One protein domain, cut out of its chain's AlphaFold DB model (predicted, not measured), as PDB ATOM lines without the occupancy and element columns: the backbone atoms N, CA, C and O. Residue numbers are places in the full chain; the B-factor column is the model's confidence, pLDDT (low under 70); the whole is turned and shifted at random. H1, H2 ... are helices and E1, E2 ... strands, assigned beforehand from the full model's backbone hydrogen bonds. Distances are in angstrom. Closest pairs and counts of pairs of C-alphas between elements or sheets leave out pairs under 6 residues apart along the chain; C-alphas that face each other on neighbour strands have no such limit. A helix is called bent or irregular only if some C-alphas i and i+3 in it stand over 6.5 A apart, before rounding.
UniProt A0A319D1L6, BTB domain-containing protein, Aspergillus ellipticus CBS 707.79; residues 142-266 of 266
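AT A GLANCE: This is residues 142 to 266 of the 266 residues of the protein "BTB domain-containing protein" of Aspergillus ellipticus CBS 707.79 (UniProt A0A319D1L6). Two helices, H2 and H4, cross in the middle of a small helical body, with the short helices H1 and H3 on one side of them and the hairpin of E1 and E2 on the opposite side. From the hairpin the long helix H5 folds back past H2 and H4, and residues 257 to 266 stick out beyond the body. The printed part has 125 residues, with five named helices and two named strands in the order H1, H2, H3, H4, E1, E2, H5; the sheet, E1 - E2, is antiparallel. The class is mostly helix, and the whole is compact, with a radius of gyration of the C-alphas of 15.0 A and spans of 52 by 30 by 24 A.

HOW THE PARTS SIT: Go first past residues 142 to 155, which hold no named element, to H1, residues 156 to 163. It touches H2, residues 170 to 185, at a steep tilt of 48 degrees, opposite ways; the closest C-alphas, of Ala 162 and Arg 172, are 5.7 A apart. H2 has a kink of 33 degrees near residue 179 and is only just irregular, with C-alphas 178 and 181 6.9 A apart. Next comes H3, residues 192 to 197, which touches H4, residues 199 to 213, only at the corner, and only just, with 3 pairs of C-alphas within 8 A; the closest are those of Ile 195 and Ser 202, 4.9 A apart. H2 and H4 touch at a steep tilt of 66 degrees, the same way, closest at the C-alphas of Ala 176 and Ile 205, 4.7 A apart. Further on, E1, residues 224 to 227, and E2, residues 234 to 237, form an antiparallel hairpin; look for N 226 and O 235 at 2.9 A and N 235 and O 226 at 2.8 A. H5, residues 239 to 261, touches H2 with residues 241 to 245 alone, closest at the C-alphas of Leu 184 and Ala 245, 6.6 A apart. H1 and H5 are apart. Every O i to N i+4 pair is within hydrogen-bond range in H1 and H3; the count is 10 of 12 in H2, 10 of 11 in H4 and 18 of 19 in H5.

IN THESE COORDINATES: Find C-alpha 156 at (197.876, 209.014, 196.374), where H1 begins. H2 is 24.0 A long and H4 20.8 A. H5 runs 33.3 A, from C-alpha 239 at (209.556, 226.282, 175.267) to C-alpha 261 at (181.154, 209.148, 172.957).

THE WHOLE: The two C-alphas farthest apart, of Lys 220 and Leu 266, are 52.4 A apart. The printed part has no cut, and no link is long. The pLDDT is under 70 in residues 143 to 148, 217 to 223 and 239 to 266.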
ATOM      1  N   PRO A 142     211.203 219.983 201.040       78.62
ATOM      2  CA  PRO A 142     212.609 220.370 200.953       78.62
ATOM      3  C   PRO A 142     212.875 221.245 199.720       78.62
ATOM      4  O   PRO A 142     212.476 220.901 198.611       78.62
ATOM      5  N   THR A 143     213.574 222.366 199.889       64.00
ATOM      6  CA  THR A 143     213.920 223.308 198.810       64.00
ATOM      7  C   THR A 143     215.156 222.859 198.026       64.00
ATOM      8  O   THR A 143     216.084 223.638 197.817       64.00
ATOM      9  N   THR A 144     215.200 221.599 197.583       62.59
ATOM     10  CA  THR A 144     216.208 221.179 196.593       62.59
ATOM     11  C   THR A 144     215.632 221.328 195.186       62.59
ATOM     12  O   THR A 144     214.422 221.180 194.997       62.59
ATOM     13  N   SER A 145     216.480 221.644 194.205       54.50
ATOM     14  CA  SER A 145     216.123 222.030 192.825       54.50
ATOM     15  C   SER A 145     215.291 221.007 192.032       54.50
ATOM     16  O   SER A 145     214.906 221.282 190.899       54.50
ATOM     17  N   SER A 146     215.014 219.836 192.602       54.41
ATOM     18  CA  SER A 146     214.257 218.728 192.017       54.41
ATOM     19  C   SER A 146     212.988 218.353 192.803       54.41
ATOM     20  O   SER A 146     212.408 217.300 192.544       54.41
ATOM     21  N   THR A 147     212.548 219.166 193.776       58.53
ATOM     22  CA  THR A 147     211.571 218.700 194.781       58.53
ATOM     23  C   THR A 147     210.163 219.269 194.626       58.53
ATOM     24  O   THR A 147     209.941 220.443 194.352       58.53
ATOM     25  N   TYR A 148     209.209 218.390 194.918       65.44
ATOM     26  CA  TYR A 148     207.765 218.551 195.077       65.44
ATOM     27  C   TYR A 148     207.337 219.584 196.138       65.44
ATOM     28  O   TYR A 148     206.750 219.205 197.152       65.44
ATOM     29  N   SER A 149     207.600 220.877 195.937       80.19
ATOM     30  CA  SER A 149     207.407 221.891 196.989       80.19
ATOM     31  C   SER A 149     205.979 221.901 197.570       80.19
ATOM     32  O   SER A 149     205.808 221.802 198.787       80.19
ATOM     33  N   ASN A 150     204.963 221.886 196.698       90.00
ATOM     34  CA  ASN A 150     203.546 221.881 197.075       90.00
ATOM     35  C   ASN A 150     202.963 220.487 197.333       90.00
ATOM     36  O   ASN A 150     201.916 220.358 197.967       90.00
ATOM     37  N   THR A 151     203.585 219.439 196.796       92.06
ATOM     38  CA  THR A 151     203.007 218.090 196.816       92.06
ATOM     39  C   THR A 151     203.715 217.132 197.755       92.06
ATOM     40  O   THR A 151     203.293 215.984 197.852       92.06
ATOM     41  N   TYR A 152     204.752 217.572 198.472       92.31
ATOM     42  CA  TYR A 152     205.551 216.725 199.359       92.31
ATOM     43  C   TYR A 152     204.691 215.912 200.339       92.31
ATOM     44  O   TYR A 152     204.821 214.692 200.390       92.31
ATOM     45  N   TRP A 153     203.738 216.566 201.008       94.31
ATOM     46  CA  TRP A 153     202.822 215.945 201.978       94.31
ATOM     47  C   TRP A 153     201.531 215.385 201.373       94.31
ATOM     48  O   TRP A 153     200.704 214.826 202.091       94.31
ATOM     49  N   ILE A 154     201.336 215.547 200.064       95.75
ATOM     50  CA  ILE A 154     200.198 214.962 199.358       95.75
ATOM     51  C   ILE A 154     200.558 213.515 199.011       95.75
ATOM     52  O   ILE A 154     201.665 213.237 198.532       95.75
ATOM     53  N   THR A 155     199.623 212.597 199.239       95.62
ATOM     54  CA  THR A 155     199.750 211.177 198.888       95.62
ATOM     55  C   THR A 155     198.712 210.769 197.850       95.62
ATOM     56  O   THR A 155     197.751 211.496 197.581       95.62
ATOM     57  N   TYR A 156     198.874 209.570 197.284       94.31
ATOM     58  CA  TYR A 156     197.876 209.014 196.374       94.31
ATOM     59  C   TYR A 156     196.503 208.888 197.059       94.31
ATOM     60  O   TYR A 156     195.483 209.153 196.426       94.31
ATOM     61  N   GLN A 157     196.455 208.536 198.357       95.81
ATOM     62  CA  GLN A 157     195.185 208.399 199.074       95.81
ATOM     63  C   GLN A 157     194.430 209.726 199.152       95.81
ATOM     64  O   GLN A 157     193.201 209.719 199.140       95.81
ATOM     65  N   HIS A 158     195.128 210.866 199.210       97.12
ATOM     66  CA  HIS A 158     194.475 212.177 199.174       97.12
ATOM     67  C   HIS A 158     193.799 212.426 197.832       97.12
ATOM     68  O   HIS A 158     192.652 212.861 197.809       97.12
ATOM     69  N   ILE A 159     194.484 212.104 196.733       96.31
ATOM     70  CA  ILE A 159     193.947 212.235 195.374       96.31
ATOM     71  C   ILE A 159     192.739 211.310 195.194       96.31
ATOM     72  O   ILE A 159     191.666 211.770 194.812       96.31
ATOM     73  N   ALA A 160     192.885 210.031 195.545       95.31
ATOM     74  CA  ALA A 160     191.815 209.043 195.442       95.31
ATOM     75  C   ALA A 160     190.603 209.400 196.317       95.31
ATOM     76  O   ALA A 160     189.465 209.315 195.868       95.31
ATOM     77  N   SER A 161     190.831 209.857 197.553       95.44
ATOM     78  CA  SER A 161     189.752 210.274 198.453       95.44
ATOM     79  C   SER A 161     189.039 211.530 197.946       95.44
ATOM     80  O   SER A 161     187.812 211.594 197.984       95.44
ATOM     81  N   ALA A 162     189.782 212.510 197.418       96.44
ATOM     82  CA  ALA A 162     189.201 213.729 196.860       96.44
ATOM     83  C   ALA A 162     188.451 213.491 195.542       96.44
ATOM     84  O   ALA A 162     187.496 214.206 195.259       96.44
ATOM     85  N   ALA A 163     188.835 212.485 194.754       95.56
ATOM     86  CA  ALA A 163     188.128 212.113 193.529       95.56
ATOM     87  C   ALA A 163     186.690 211.613 193.778       95.56
ATOM     88  O   ALA A 163     185.878 211.658 192.857       95.56
ATOM     89  N   ASN A 164     186.374 211.199 195.012       94.38
ATOM     90  CA  ASN A 164     185.018 210.840 195.443       94.38
ATOM     91  C   ASN A 164     184.144 212.060 195.787       94.38
ATOM     92  O   ASN A 164     182.974 211.887 196.115       94.38
ATOM     93  N   LEU A 165     184.699 213.275 195.759       96.25
ATOM     94  CA  LEU A 165     183.934 214.514 195.916       96.25
ATOM     95  C   LEU A 165     183.321 214.918 194.560       96.25
ATOM     96  O   LEU A 165     183.908 214.609 193.508       96.25
ATOM     97  N   PRO A 166     182.195 215.654 194.541       95.31
ATOM     98  CA  PRO A 166     181.565 216.127 193.314       95.31
ATOM     99  C   PRO A 166     182.528 216.890 192.397       95.31
ATOM    100  O   PRO A 166     183.527 217.473 192.830       95.31
ATOM    101  N   ARG A 167     182.239 216.905 191.091       93.62
ATOM    102  CA  ARG A 167     183.004 217.739 190.147       93.62
ATOM    103  C   ARG A 167     182.918 219.205 190.562       93.62
ATOM    104  O   ARG A 167     181.914 219.640 191.111       93.62
ATOM    105  N   ASN A 168     183.979 219.961 190.284       91.31
ATOM    106  CA  ASN A 168     184.135 221.365 190.685       91.31
ATOM    107  C   ASN A 168     184.233 221.620 192.201       91.31
ATOM    108  O   ASN A 168     184.342 222.777 192.602       91.31
ATOM    109  N   HIS A 169     184.273 220.580 193.040       96.25
ATOM    110  CA  HIS A 169     184.395 220.751 194.484       96.25
ATOM    111  C   HIS A 169     185.713 221.455 194.873       96.25
ATOM    112  O   HIS A 169     186.805 221.125 194.385       96.25
ATOM    113  N   SER A 170     185.635 222.414 195.802       97.12
ATOM    114  CA  SER A 170     186.756 223.293 196.178       97.12
ATOM    115  C   SER A 170     188.003 222.531 196.666       97.12
ATOM    116  O   SER A 170     189.137 222.934 196.383       97.12
ATOM    117  N   VAL A 171     187.819 221.394 197.350       97.81
ATOM    118  CA  VAL A 171     188.928 220.526 197.799       97.81
ATOM    119  C   VAL A 171     189.638 219.830 196.633       97.81
ATOM    120  O   VAL A 171     190.867 219.746 196.629       97.81
ATOM    121  N   ARG A 172     188.904 219.396 195.598       97.81
ATOM    122  CA  ARG A 172     189.523 218.846 194.380       97.81
ATOM    123  C   ARG A 172     190.361 219.913 193.695       97.81
ATOM    124  O   ARG A 172     191.527 219.684 193.385       97.81
ATOM    125  N   SER A 173     189.804 221.119 193.572       97.38
ATOM    126  CA  SER A 173     190.493 222.244 192.945       97.38
ATOM    127  C   SER A 173     191.788 222.625 193.666       97.38
ATOM    128  O   SER A 173     192.802 222.864 193.010       97.38
ATOM    129  N   VAL A 174     191.811 222.693 195.004       98.06
ATOM    130  CA  VAL A 174     193.049 223.044 195.724       98.06
ATOM    131  C   VAL A 174     194.125 221.966 195.582       98.06
ATOM    132  O   VAL A 174     195.286 222.316 195.387       98.06
ATOM    133  N   LEU A 175     193.761 220.681 195.608       97.75
ATOM    134  CA  LEU A 175     194.725 219.600 195.398       97.75
ATOM    135  C   LEU A 175     195.248 219.609 193.957       97.75
ATOM    136  O   LEU A 175     196.457 219.616 193.758       97.75
ATOM    137  N   ALA A 176     194.368 219.727 192.959       96.94
ATOM    138  CA  ALA A 176     194.765 219.844 191.557       96.94
ATOM    139  C   ALA A 176     195.713 221.033 191.324       96.94
ATOM    140  O   ALA A 176     196.749 220.885 190.682       96.94
ATOM    141  N   ASN A 177     195.417 222.192 191.925       96.25
ATOM    142  CA  ASN A 177     196.300 223.357 191.891       96.25
ATOM    143  C   ASN A 177     197.688 223.050 192.481       96.25
ATOM    144  O   ASN A 177     198.693 223.451 191.903       96.25
ATOM    145  N   ALA A 178     197.768 222.321 193.597       95.44
ATOM    146  CA  ALA A 178     199.049 221.949 194.200       95.44
ATOM    147  C   ALA A 178     199.911 221.073 193.282       95.44
ATOM    148  O   ALA A 178     201.137 221.143 193.341       95.44
ATOM    149  N   LEU A 179     199.284 220.286 192.407       93.94
ATOM    150  CA  LEU A 179     199.970 219.396 191.475       93.94
ATOM    151  C   LEU A 179     200.512 220.110 190.224       93.94
ATOM    152  O   LEU A 179     201.397 219.558 189.574       93.94
ATOM    153  N   VAL A 180     200.040 221.323 189.903       92.19
ATOM    154  CA  VAL A 180     200.382 222.032 188.651       92.19
ATOM    155  C   VAL A 180     201.886 222.250 188.489       92.19
ATOM    156  O   VAL A 180     202.419 221.982 187.416       92.19
ATOM    157  N   GLU A 181     202.577 222.714 189.536       88.88
ATOM    158  CA  GLU A 181     204.028 222.947 189.486       88.88
ATOM    159  C   GLU A 181     204.763 221.662 189.097       88.88
ATOM    160  O   GLU A 181     205.491 221.635 188.105       88.88
ATOM    161  N   GLY A 182     204.526 220.580 189.843       87.69
ATOM    162  CA  GLY A 182     205.179 219.297 189.602       87.69
ATOM    163  C   GLY A 182     204.851 218.724 188.225       87.69
ATOM    164  O   GLY A 182     205.746 218.231 187.547       87.69
ATOM    165  N   TYR A 183     203.593 218.834 187.792       89.06
ATOM    166  CA  TYR A 183     203.141 218.336 186.492       89.06
ATOM    167  C   TYR A 183     203.820 219.059 185.317       89.06
ATOM    168  O   TYR A 183     204.138 218.437 184.308       89.06
ATOM    169  N   LEU A 184     204.058 220.370 185.438       85.75
ATOM    170  CA  LEU A 184     204.649 221.180 184.366       85.75
ATOM    171  C   LEU A 184     206.181 221.176 184.355       85.75
ATOM    172  O   LEU A 184     206.790 221.311 183.291       85.75
ATOM    173  N   THR A 185     206.808 221.091 185.529       81.50
ATOM    174  CA  THR A 185     208.250 221.344 185.678       81.50
ATOM    175  C   THR A 185     209.084 220.071 185.767       81.50
ATOM    176  O   THR A 185     210.225 220.065 185.298       81.50
ATOM    177  N   LEU A 186     208.541 218.988 186.333       81.94
ATOM    178  CA  LEU A 186     209.310 217.779 186.617       81.94
ATOM    179  C   LEU A 186     209.282 216.815 185.434       81.94
ATOM    180  O   LEU A 186     208.245 216.556 184.830       81.94
ATOM    181  N   LYS A 187     210.449 216.245 185.122       79.69
ATOM    182  CA  LYS A 187     210.568 215.183 184.112       79.69
ATOM    183  C   LYS A 187     209.835 213.915 184.558       79.69
ATOM    184  O   LYS A 187     209.219 213.249 183.736       79.69
ATOM    185  N   GLU A 188     209.920 213.614 185.850       82.88
ATOM    186  CA  GLU A 188     209.269 212.482 186.497       82.88
ATOM    187  C   GLU A 188     208.310 213.027 187.543       82.88
ATOM    188  O   GLU A 188     208.717 213.541 188.581       82.88
ATOM    189  N   PHE A 189     207.021 212.976 187.231       86.69
ATOM    190  CA  PHE A 189     205.980 213.453 188.120       86.69
ATOM    191  C   PHE A 189     205.457 212.293 188.970       86.69
ATOM    192  O   PHE A 189     204.860 211.359 188.434       86.69
ATOM    193  N   LYS A 190     205.649 212.350 190.297       88.88
ATOM    194  CA  LYS A 190     205.315 211.232 191.201       88.88
ATOM    195  C   LYS A 190     203.866 210.744 191.150       88.88
ATOM    196  O   LYS A 190     203.635 209.618 191.555       88.88
ATOM    197  N   PHE A 191     202.920 211.566 190.682       91.00
ATOM    198  CA  PHE A 191     201.514 211.165 190.564       91.00
ATOM    199  C   PHE A 191     201.081 210.808 189.138       91.00
ATOM    200  O   PHE A 191     199.894 210.848 188.821       91.00
ATOM    201  N   TYR A 192     202.026 210.537 188.234       87.38
ATOM    202  CA  TYR A 192     201.702 210.248 186.836       87.38
ATOM    203  C   TYR A 192     200.733 209.061 186.699       87.38
ATOM    204  O   TYR A 192     199.762 209.132 185.946       87.38
ATOM    205  N   ASN A 193     200.953 207.993 187.470       85.75
ATOM    206  CA  ASN A 193     200.101 206.804 187.433       85.75
ATOM    207  C   ASN A 193     198.704 207.082 188.003       85.75
ATOM    208  O   ASN A 193     197.707 206.609 187.467       85.75
ATOM    209  N   GLU A 194     198.615 207.879 189.061       83.38
ATOM    210  CA  GLU A 194     197.372 208.271 189.718       83.38
ATOM    211  C   GLU A 194     196.520 209.142 188.798       83.38
ATOM    212  O   GLU A 194     195.323 208.896 188.670       83.38
ATOM    213  N   ILE A 195     197.139 210.109 188.109       85.25
ATOM    214  CA  ILE A 195     196.466 210.887 187.063       85.25
ATOM    215  C   ILE A 195     195.929 209.947 185.988       85.25
ATOM    216  O   ILE A 195     194.793 210.105 185.561       85.25
ATOM    217  N   ARG A 196     196.702 208.949 185.556       86.44
ATOM    218  CA  ARG A 196     196.243 208.010 184.526       86.44
ATOM    219  C   ARG A 196     195.074 207.135 184.997       86.44
ATOM    220  O   ARG A 196     194.179 206.849 184.208       86.44
ATOM    221  N   ASN A 197     195.089 206.711 186.258       90.38
ATOM    222  CA  ASN A 197     194.142 205.731 186.796       90.38
ATOM    223  C   ASN A 197     192.884 206.355 187.421       90.38
ATOM    224  O   ASN A 197     191.942 205.626 187.726       90.38
ATOM    225  N   ILE A 198     192.840 207.678 187.612       93.19
ATOM    226  CA  ILE A 198     191.694 208.391 188.198       93.19
ATOM    227  C   ILE A 198     191.224 209.485 187.217       93.19
ATOM    228  O   ILE A 198     191.490 210.668 187.452       93.19
ATOM    229  N   PRO A 199     190.502 209.125 186.130       92.25
ATOM    230  CA  PRO A 199     190.143 210.050 185.044       92.25
ATOM    231  C   PRO A 199     189.414 211.321 185.502       92.25
ATOM    232  O   PRO A 199     189.600 212.415 184.955       92.25
ATOM    233  N   SER A 200     188.576 211.191 186.537       93.12
ATOM    234  CA  SER A 200     187.845 212.321 187.113       93.12
ATOM    235  C   SER A 200     188.784 213.370 187.710       93.12
ATOM    236  O   SER A 200     188.490 214.559 187.617       93.12
ATOM    237  N   PHE A 201     189.914 212.964 188.289       93.12
ATOM    238  CA  PHE A 201     190.879 213.881 188.890       93.12
ATOM    239  C   PHE A 201     191.906 214.405 187.879       93.12
ATOM    240  O   PHE A 201     192.344 215.551 187.987       93.12
ATOM    241  N   SER A 202     192.241 213.627 186.843       91.94
ATOM    242  CA  SER A 202     193.055 214.101 185.705       91.94
ATOM    243  C   SER A 202     192.427 215.334 185.068       91.94
ATOM    244  O   SER A 202     193.113 216.319 184.798       91.94
ATOM    245  N   THR A 203     191.100 215.309 184.912       92.94
ATOM    246  CA  THR A 203     190.331 216.443 184.391       92.94
ATOM    247  C   THR A 203     190.532 217.696 185.251       92.94
ATOM    248  O   THR A 203     190.802 218.767 184.709       92.94
ATOM    249  N   ASP A 204     190.511 217.568 186.584       95.50
ATOM    250  CA  ASP A 204     190.728 218.702 187.495       95.50
ATOM    251  C   ASP A 204     192.130 219.318 187.326       95.50
ATOM    252  O   ASP A 204     192.296 220.541 187.353       95.50
ATOM    253  N   ILE A 205     193.152 218.476 187.133       93.50
ATOM    254  CA  ILE A 205     194.536 218.925 186.927       93.50
ATOM    255  C   ILE A 205     194.675 219.618 185.578       93.50
ATOM    256  O   ILE A 205     195.249 220.705 185.514       93.50
ATOM    257  N   LEU A 206     194.115 219.050 184.508       92.06
ATOM    258  CA  LEU A 206     194.128 219.672 183.184       92.06
ATOM    259  C   LEU A 206     193.423 221.028 183.179       92.06
ATOM    260  O   LEU A 206     193.896 221.975 182.542       92.06
ATOM    261  N   GLU A 207     192.314 221.157 183.904       93.62
ATOM    262  CA  GLU A 207     191.648 222.442 184.091       93.62
ATOM    263  C   GLU A 207     192.527 223.436 184.852       93.62
ATOM    264  O   GLU A 207     192.632 224.596 184.444       93.62
ATOM    265  N   ALA A 208     193.178 222.998 185.934       94.44
ATOM    266  CA  ALA A 208     194.090 223.834 186.711       94.44
ATOM    267  C   ALA A 208     195.287 224.303 185.864       94.44
ATOM    268  O   ALA A 208     195.574 225.503 185.812       94.44
ATOM    269  N   VAL A 209     195.918 223.393 185.118       91.38
ATOM    270  CA  VAL A 209     196.999 223.689 184.167       91.38
ATOM    271  C   VAL A 209     196.519 224.664 183.093       91.38
ATOM    272  O   VAL A 209     197.170 225.679 182.851       91.38
ATOM    273  N   THR A 210     195.348 224.428 182.499       90.19
ATOM    274  CA  THR A 210     194.770 225.321 181.482       90.19
ATOM    275  C   THR A 210     194.544 226.728 182.041       90.19
ATOM    276  O   THR A 210     194.848 227.714 181.368       90.19
ATOM    277  N   LYS A 211     194.033 226.848 183.274       90.81
ATOM    278  CA  LYS A 211     193.826 228.140 183.951       90.81
ATOM    279  C   LYS A 211     195.144 228.880 184.181       90.81
ATOM    280  O   LYS A 211     195.162 230.104 184.060       90.81
ATOM    281  N   VAL A 212     196.223 228.164 184.494       89.81
ATOM    282  CA  VAL A 212     197.562 228.746 184.677       89.81
ATOM    283  C   VAL A 212     198.163 229.166 183.334       89.81
ATOM    284  O   VAL A 212     198.579 230.313 183.199       89.81
ATOM    285  N   ILE A 213     198.094 228.312 182.307       84.94
ATOM    286  CA  ILE A 213     198.611 228.617 180.962       84.94
ATOM    287  C   ILE A 213     197.882 229.815 180.332       84.94
ATOM    288  O   ILE A 213     198.522 230.678 179.738       84.94
ATOM    289  N   LYS A 214     196.559 229.936 180.495       84.56
ATOM    290  CA  LYS A 214     195.798 231.092 179.979       84.56
ATOM    291  C   LYS A 214     196.202 232.431 180.607       84.56
ATOM    292  O   LYS A 214     195.921 233.472 180.026       84.56
ATOM    293  N   LYS A 215     196.828 232.413 181.786       82.00
ATOM    294  CA  LYS A 215     197.308 233.611 182.497       82.00
ATOM    295  C   LYS A 215     198.787 233.907 182.234       82.00
ATOM    296  O   LYS A 215     199.333 234.835 182.825       82.00
ATOM    297  N   THR A 216     199.435 233.112 181.385       74.38
ATOM    298  CA  THR A 216     200.853 233.265 181.049       74.38
ATOM    299  C   THR A 216     201.079 234.536 180.253       74.38
ATOM    300  O   THR A 216     200.336 234.830 179.319       74.38
ATOM    301  N   SER A 217     202.162 235.235 180.568       67.31
ATOM    302  CA  SER A 217     202.739 236.257 179.697       67.31
ATOM    303  C   SER A 217     204.089 235.767 179.169       67.31
ATOM    304  O   SER A 217     204.796 235.007 179.838       67.31
ATOM    305  N   SER A 218     204.420 236.150 177.934       61.91
ATOM    306  CA  SER A 218     205.747 235.901 177.365       61.91
ATOM    307  C   SER A 218     206.711 236.960 177.884       61.91
ATOM    308  O   SER A 218     206.405 238.148 177.791       61.91
ATOM    309  N   ASP A 219     207.869 236.544 178.390       58.00
ATOM    310  CA  ASP A 219     208.946 237.471 178.745       58.00
ATOM    311  C   ASP A 219     209.915 237.671 177.560       58.00
ATOM    312  O   ASP A 219     209.935 236.879 176.609       58.00
ATOM    313  N   LYS A 220     210.747 238.717 177.624       54.62
ATOM    314  CA  LYS A 220     211.741 239.101 176.604       54.62
ATOM    315  C   LYS A 220     212.815 238.027 176.351       54.62
ATOM    316  O   LYS A 220     213.521 238.116 175.355       54.62
ATOM    317  N   ILE A 221     212.933 237.023 177.229       54.84
ATOM    318  CA  ILE A 221     214.003 236.001 177.244       54.84
ATOM    319  C   ILE A 221     213.487 234.613 176.780       54.84
ATOM    320  O   ILE A 221     213.999 233.575 177.182       54.84
ATOM    321  N   GLU A 222     212.432 234.551 175.959       61.56
ATOM    322  CA  GLU A 222     211.844 233.298 175.417       61.56
ATOM    323  C   GLU A 222     211.373 232.250 176.456       61.56
ATOM    324  O   GLU A 222     211.050 231.112 176.100       61.56
ATOM    325  N   ARG A 223     211.302 232.609 177.743       66.94
ATOM    326  CA  ARG A 223     210.739 231.769 178.808       66.94
ATOM    327  C   ARG A 223     209.312 232.194 179.116       66.94
ATOM    328  O   ARG A 223     208.979 233.379 179.100       66.94
ATOM    329  N   PHE A 224     208.478 231.211 179.426       75.12
ATOM    330  CA  PHE A 224     207.099 231.449 179.829       75.12
ATOM    331  C   PHE A 224     207.029 231.612 181.341       75.12
ATOM    332  O   PHE A 224     207.481 230.736 182.085       75.12
ATOM    333  N   LYS A 225     206.457 232.734 181.776       81.31
ATOM    334  CA  LYS A 225     206.275 233.067 183.185       81.31
ATOM    335  C   LYS A 225     204.885 232.639 183.645       81.31
ATOM    336  O   LYS A 225     203.876 233.174 183.181       81.31
ATOM    337  N   LEU A 226     204.836 231.682 184.567       83.50
ATOM    338  CA  LEU A 226     203.606 231.158 185.157       83.50
ATOM    339  C   LEU A 226     203.512 231.527 186.634       83.50
ATOM    340  O   LEU A 226     204.505 231.500 187.348       83.50
ATOM    341  N   GLY A 227     202.308 231.819 187.117       85.75
ATOM    342  CA  GLY A 227     202.058 231.929 188.553       85.75
ATOM    343  C   GLY A 227     201.664 230.576 189.138       85.75
ATOM    344  O   GLY A 227     200.674 229.988 188.700       85.75
ATOM    345  N   ASP A 228     202.385 230.113 190.157       88.12
ATOM    346  CA  ASP A 228     201.999 228.952 190.949       88.12
ATOM    347  C   ASP A 228     200.616 229.196 191.590       88.12
ATOM    348  O   ASP A 228     200.403 230.199 192.287       88.12
ATOM    349  N   PRO A 229     199.631 228.311 191.376       91.31
ATOM    350  CA  PRO A 229     198.269 228.560 191.827       91.31
ATOM    351  C   PRO A 229     198.101 228.462 193.354       91.31
ATOM    352  O   PRO A 229     197.137 229.046 193.878       91.31
ATOM    353  N   ILE A 230     199.009 227.788 194.072       93.44
ATOM    354  CA  ILE A 230     199.053 227.669 195.536       93.44
ATOM    355  C   ILE A 230     199.816 228.833 196.159       93.44
ATOM    356  O   ILE A 230     199.207 229.611 196.895       93.44
ATOM    357  N   THR A 231     201.106 228.954 195.855       88.31
ATOM    358  CA  THR A 231     202.051 229.858 196.531       88.31
ATOM    359  C   THR A 231     202.111 231.248 195.917       88.31
ATOM    360  O   THR A 231     202.639 232.159 196.550       88.31
ATOM    361  N   LYS A 232     201.573 231.424 194.701       88.44
ATOM    362  CA  LYS A 232     201.674 232.654 193.893       88.44
ATOM    363  C   LYS A 232     203.099 233.019 193.479       88.44
ATOM    364  O   LYS A 232     203.309 234.104 192.944       88.44
ATOM    365  N   ARG A 233     204.062 232.119 193.692       85.19
ATOM    366  CA  ARG A 233     205.434 232.275 193.204       85.19
ATOM    367  C   ARG A 233     205.479 232.137 191.690       85.19
ATOM    368  O   ARG A 233     204.603 231.530 191.080       85.19
ATOM    369  N   GLU A 234     206.510 232.708 191.093       84.56
ATOM    370  CA  GLU A 234     206.716 232.652 189.653       84.56
ATOM    371  C   GLU A 234     207.475 231.378 189.278       84.56
ATOM    372  O   GLU A 234     208.522 231.077 189.847       84.56
ATOM    373  N   LEU A 235     206.937 230.643 188.311       79.44
ATOM    374  CA  LEU A 235     207.543 229.474 187.694       79.44
ATOM    375  C   LEU A 235     207.994 229.860 186.286       79.44
ATOM    376  O   LEU A 235     207.249 230.489 185.532       79.44
ATOM    377  N   TYR A 236     209.205 229.453 185.923       79.88
ATOM    378  CA  TYR A 236     209.784 229.730 184.614       79.88
ATOM    379  C   TYR A 236     209.874 228.432 183.823       79.88
ATOM    380  O   TYR A 236     210.602 227.518 184.212       79.88
ATOM    381  N   LEU A 237     209.143 228.355 182.710       75.75
ATOM    382  CA  LEU A 237     209.172 227.199 181.816       75.75
ATOM    383  C   LEU A 237     209.951 227.497 180.535       75.75
ATOM    384  O   LEU A 237     209.815 228.568 179.932       75.75
ATOM    385  N   GLY A 238     210.725 226.511 180.080       72.44
ATOM    386  CA  GLY A 238     211.290 226.510 178.731       72.44
ATOM    387  C   GLY A 238     210.235 226.168 177.669       72.44
ATOM    388  O   GLY A 238     209.248 225.488 177.964       72.44
ATOM    389  N   ARG A 239     210.460 226.571 176.407       67.19
ATOM    390  CA  ARG A 239     209.556 226.282 175.267       67.19
ATOM    391  C   ARG A 239     209.132 224.808 175.187       67.19
ATOM    392  O   ARG A 239     207.952 224.521 175.017       67.19
ATOM    393  N   THR A 240     210.060 223.873 175.388       66.25
ATOM    394  CA  THR A 240     209.795 222.423 175.314       66.25
ATOM    395  C   THR A 240     208.818 221.928 176.388       66.25
ATOM    396  O   THR A 240     208.021 221.031 176.122       66.25
ATOM    397  N   GLN A 241     208.839 222.512 177.592       67.25
ATOM    398  CA  GLN A 241     207.909 222.159 178.676       67.25
ATOM    399  C   GLN A 241     206.497 222.677 178.378       67.25
ATOM    400  O   GLN A 241     205.519 221.958 178.573       67.25
ATOM    401  N   VAL A 242     206.389 223.883 177.814       65.00
ATOM    402  CA  VAL A 242     205.101 224.457 177.396       65.00
ATOM    403  C   VAL A 242     204.495 223.689 176.224       65.00
ATOM    404  O   VAL A 242     203.309 223.371 176.258       65.00
ATOM    405  N   GLN A 243     205.302 223.305 175.229       62.34
ATOM    406  CA  GLN A 243     204.843 222.479 174.109       62.34
ATOM    407  C   GLN A 243     204.287 221.134 174.606       62.34
ATOM    408  O   GLN A 243     203.206 220.728 174.187       62.34
ATOM    409  N   LYS A 244     204.977 220.474 175.552       65.50
ATOM    410  CA  LYS A 244     204.495 219.237 176.190       65.50
ATOM    411  C   LYS A 244     203.169 219.439 176.918       65.50
ATOM    412  O   LYS A 244     202.260 218.647 176.709       65.50
ATOM    413  N   ALA A 245     203.031 220.499 177.713       61.94
ATOM    414  CA  ALA A 245     201.795 220.786 178.442       61.94
ATOM    415  C   ALA A 245     200.606 221.072 177.503       61.94
ATOM    416  O   ALA A 245     199.490 220.613 177.746       61.94
ATOM    417  N   LEU A 246     200.849 221.784 176.397       61.25
ATOM    418  CA  LEU A 246     199.838 222.070 175.375       61.25
ATOM    419  C   LEU A 246     199.443 220.823 174.569       61.25
ATOM    420  O   LEU A 246     198.273 220.674 174.217       61.25
ATOM    421  N   VAL A 247     200.397 219.931 174.279       59.94
ATOM    422  CA  VAL A 247     200.149 218.672 173.558       59.94
ATOM    423  C   VAL A 247     199.458 217.647 174.459       59.94
ATOM    424  O   VAL A 247     198.458 217.079 174.033       59.94
ATOM    425  N   ALA A 248     199.902 217.472 175.709       58.81
ATOM    426  CA  ALA A 248     199.255 216.596 176.690       58.81
ATOM    427  C   ALA A 248     197.809 217.040 176.963       58.81
ATOM    428  O   ALA A 248     196.884 216.237 176.860       58.81
ATOM    429  N   GLY A 249     197.583 218.347 177.154       54.34
ATOM    430  CA  GLY A 249     196.237 218.904 177.306       54.34
ATOM    431  C   GLY A 249     195.347 218.788 176.060       54.34
ATOM    432  O   GLY A 249     194.127 218.890 176.183       54.34
ATOM    433  N   ARG A 250     195.915 218.570 174.862       49.81
ATOM    434  CA  ARG A 250     195.162 218.282 173.625       49.81
ATOM    435  C   ARG A 250     194.909 216.785 173.429       49.81
ATOM    436  O   ARG A 250     193.795 216.429 173.064       49.81
ATOM    437  N   GLN A 251     195.894 215.924 173.688       49.97
ATOM    438  CA  GLN A 251     195.767 214.467 173.542       49.97
ATOM    439  C   GLN A 251     194.863 213.847 174.615       49.97
ATOM    440  O   GLN A 251     194.039 212.996 174.290       49.97
ATOM    441  N   GLU A 252     194.934 214.309 175.868       50.59
ATOM    442  CA  GLU A 252     194.038 213.819 176.924       50.59
ATOM    443  C   GLU A 252     192.594 214.303 176.721       50.59
ATOM    444  O   GLU A 252     191.666 213.528 176.928       50.59
ATOM    445  N   LYS A 253     192.376 215.524 176.205       46.03
ATOM    446  CA  LYS A 253     191.032 215.977 175.798       46.03
ATOM    447  C   LYS A 253     190.435 215.118 174.686       46.03
ATOM    448  O   LYS A 253     189.253 214.798 174.758       46.03
ATOM    449  N   PHE A 254     191.249 214.735 173.702       34.19
ATOM    450  CA  PHE A 254     190.818 213.865 172.609       34.19
ATOM    451  C   PHE A 254     190.435 212.476 173.133       34.19
ATOM    452  O   PHE A 254     189.346 212.000 172.845       34.19
ATOM    453  N   ASN A 255     191.263 211.871 173.992       39.50
ATOM    454  CA  ASN A 255     190.985 210.546 174.557       39.50
ATOM    455  C   ASN A 255     189.767 210.533 175.497       39.50
ATOM    456  O   ASN A 255     188.987 209.582 175.468       39.50
ATOM    457  N   ILE A 256     189.560 211.583 176.300       42.75
ATOM    458  CA  ILE A 256     188.373 211.695 177.161       42.75
ATOM    459  C   ILE A 256     187.103 211.860 176.309       42.75
ATOM    460  O   ILE A 256     186.108 211.203 176.601       42.75
ATOM    461  N   GLN A 257     187.136 212.653 175.229       37.53
ATOM    462  CA  GLN A 257     185.996 212.776 174.307       37.53
ATOM    463  C   GLN A 257     185.639 211.440 173.646       37.53
ATOM    464  O   GLN A 257     184.471 211.066 173.661       37.53
ATOM    465  N   THR A 258     186.623 210.676 173.164       39.00
ATOM    466  CA  THR A 258     186.369 209.363 172.549       39.00
ATOM    467  C   THR A 258     185.746 208.370 173.535       39.00
ATOM    468  O   THR A 258     184.888 207.583 173.150       39.00
ATOM    469  N   THR A 259     186.138 208.433 174.814       36.28
ATOM    470  CA  THR A 259     185.631 207.523 175.858       36.28
ATOM    471  C   THR A 259     184.199 207.872 176.288       36.28
ATOM    472  O   THR A 259     183.417 206.980 176.609       36.28
ATOM    473  N   VAL A 260     183.825 209.157 176.269       36.91
ATOM    474  CA  VAL A 260     182.448 209.600 176.564       36.91
ATOM    475  C   VAL A 260     181.511 209.286 175.393       36.91
ATOM    476  O   VAL A 260     180.417 208.778 175.615       36.91
ATOM    477  N   SER A 261     181.958 209.469 174.146       34.00
ATOM    478  CA  SER A 261     181.154 209.148 172.957       34.00
ATOM    479  C   SER A 261     180.855 207.652 172.801       34.00
ATOM    480  O   SER A 261     179.807 207.307 172.273       34.00
ATOM    481  N   SER A 262     181.724 206.761 173.293       36.31
ATOM    482  CA  SER A 262     181.461 205.312 173.310       36.31
ATOM    483  C   SER A 262     180.468 204.862 174.389       36.31
ATOM    484  O   SER A 262     179.981 203.738 174.324       36.31
ATOM    485  N   PHE A 263     180.181 205.713 175.379       36.16
ATOM    486  CA  PHE A 263     179.195 205.437 176.431       36.16
ATOM    487  C   PHE A 263     177.793 205.964 176.091       36.16
ATOM    488  O   PHE A 263     176.826 205.466 176.648       36.16
ATOM    489  N   GLU A 264     177.671 206.929 175.174       34.62
ATOM    490  CA  GLU A 264     176.377 207.452 174.694       34.62
ATOM    491  C   GLU A 264     175.815 206.671 173.487       34.62
ATOM    492  O   GLU A 264     174.743 206.991 172.981       34.62
ATOM    493  N   SER A 265     176.530 205.641 173.021       40.12
ATOM    494  CA  SER A 265     176.133 204.758 171.914       40.12
ATOM    495  C   SER A 265     175.767 203.327 172.352       40.12
ATOM    496  O   SER A 265     175.786 202.417 171.522       40.12
ATOM    497  N   LEU A 266     175.465 203.124 173.638       37.25
ATOM    498  CA  LEU A 266     174.911 201.899 174.237       37.25
ATOM    499  C   LEU A 266     173.619 202.242 174.985       37.25
ATOM    500  O   LEU A 266     172.719 201.376 174.988       37.25
TER     501      LEU A 266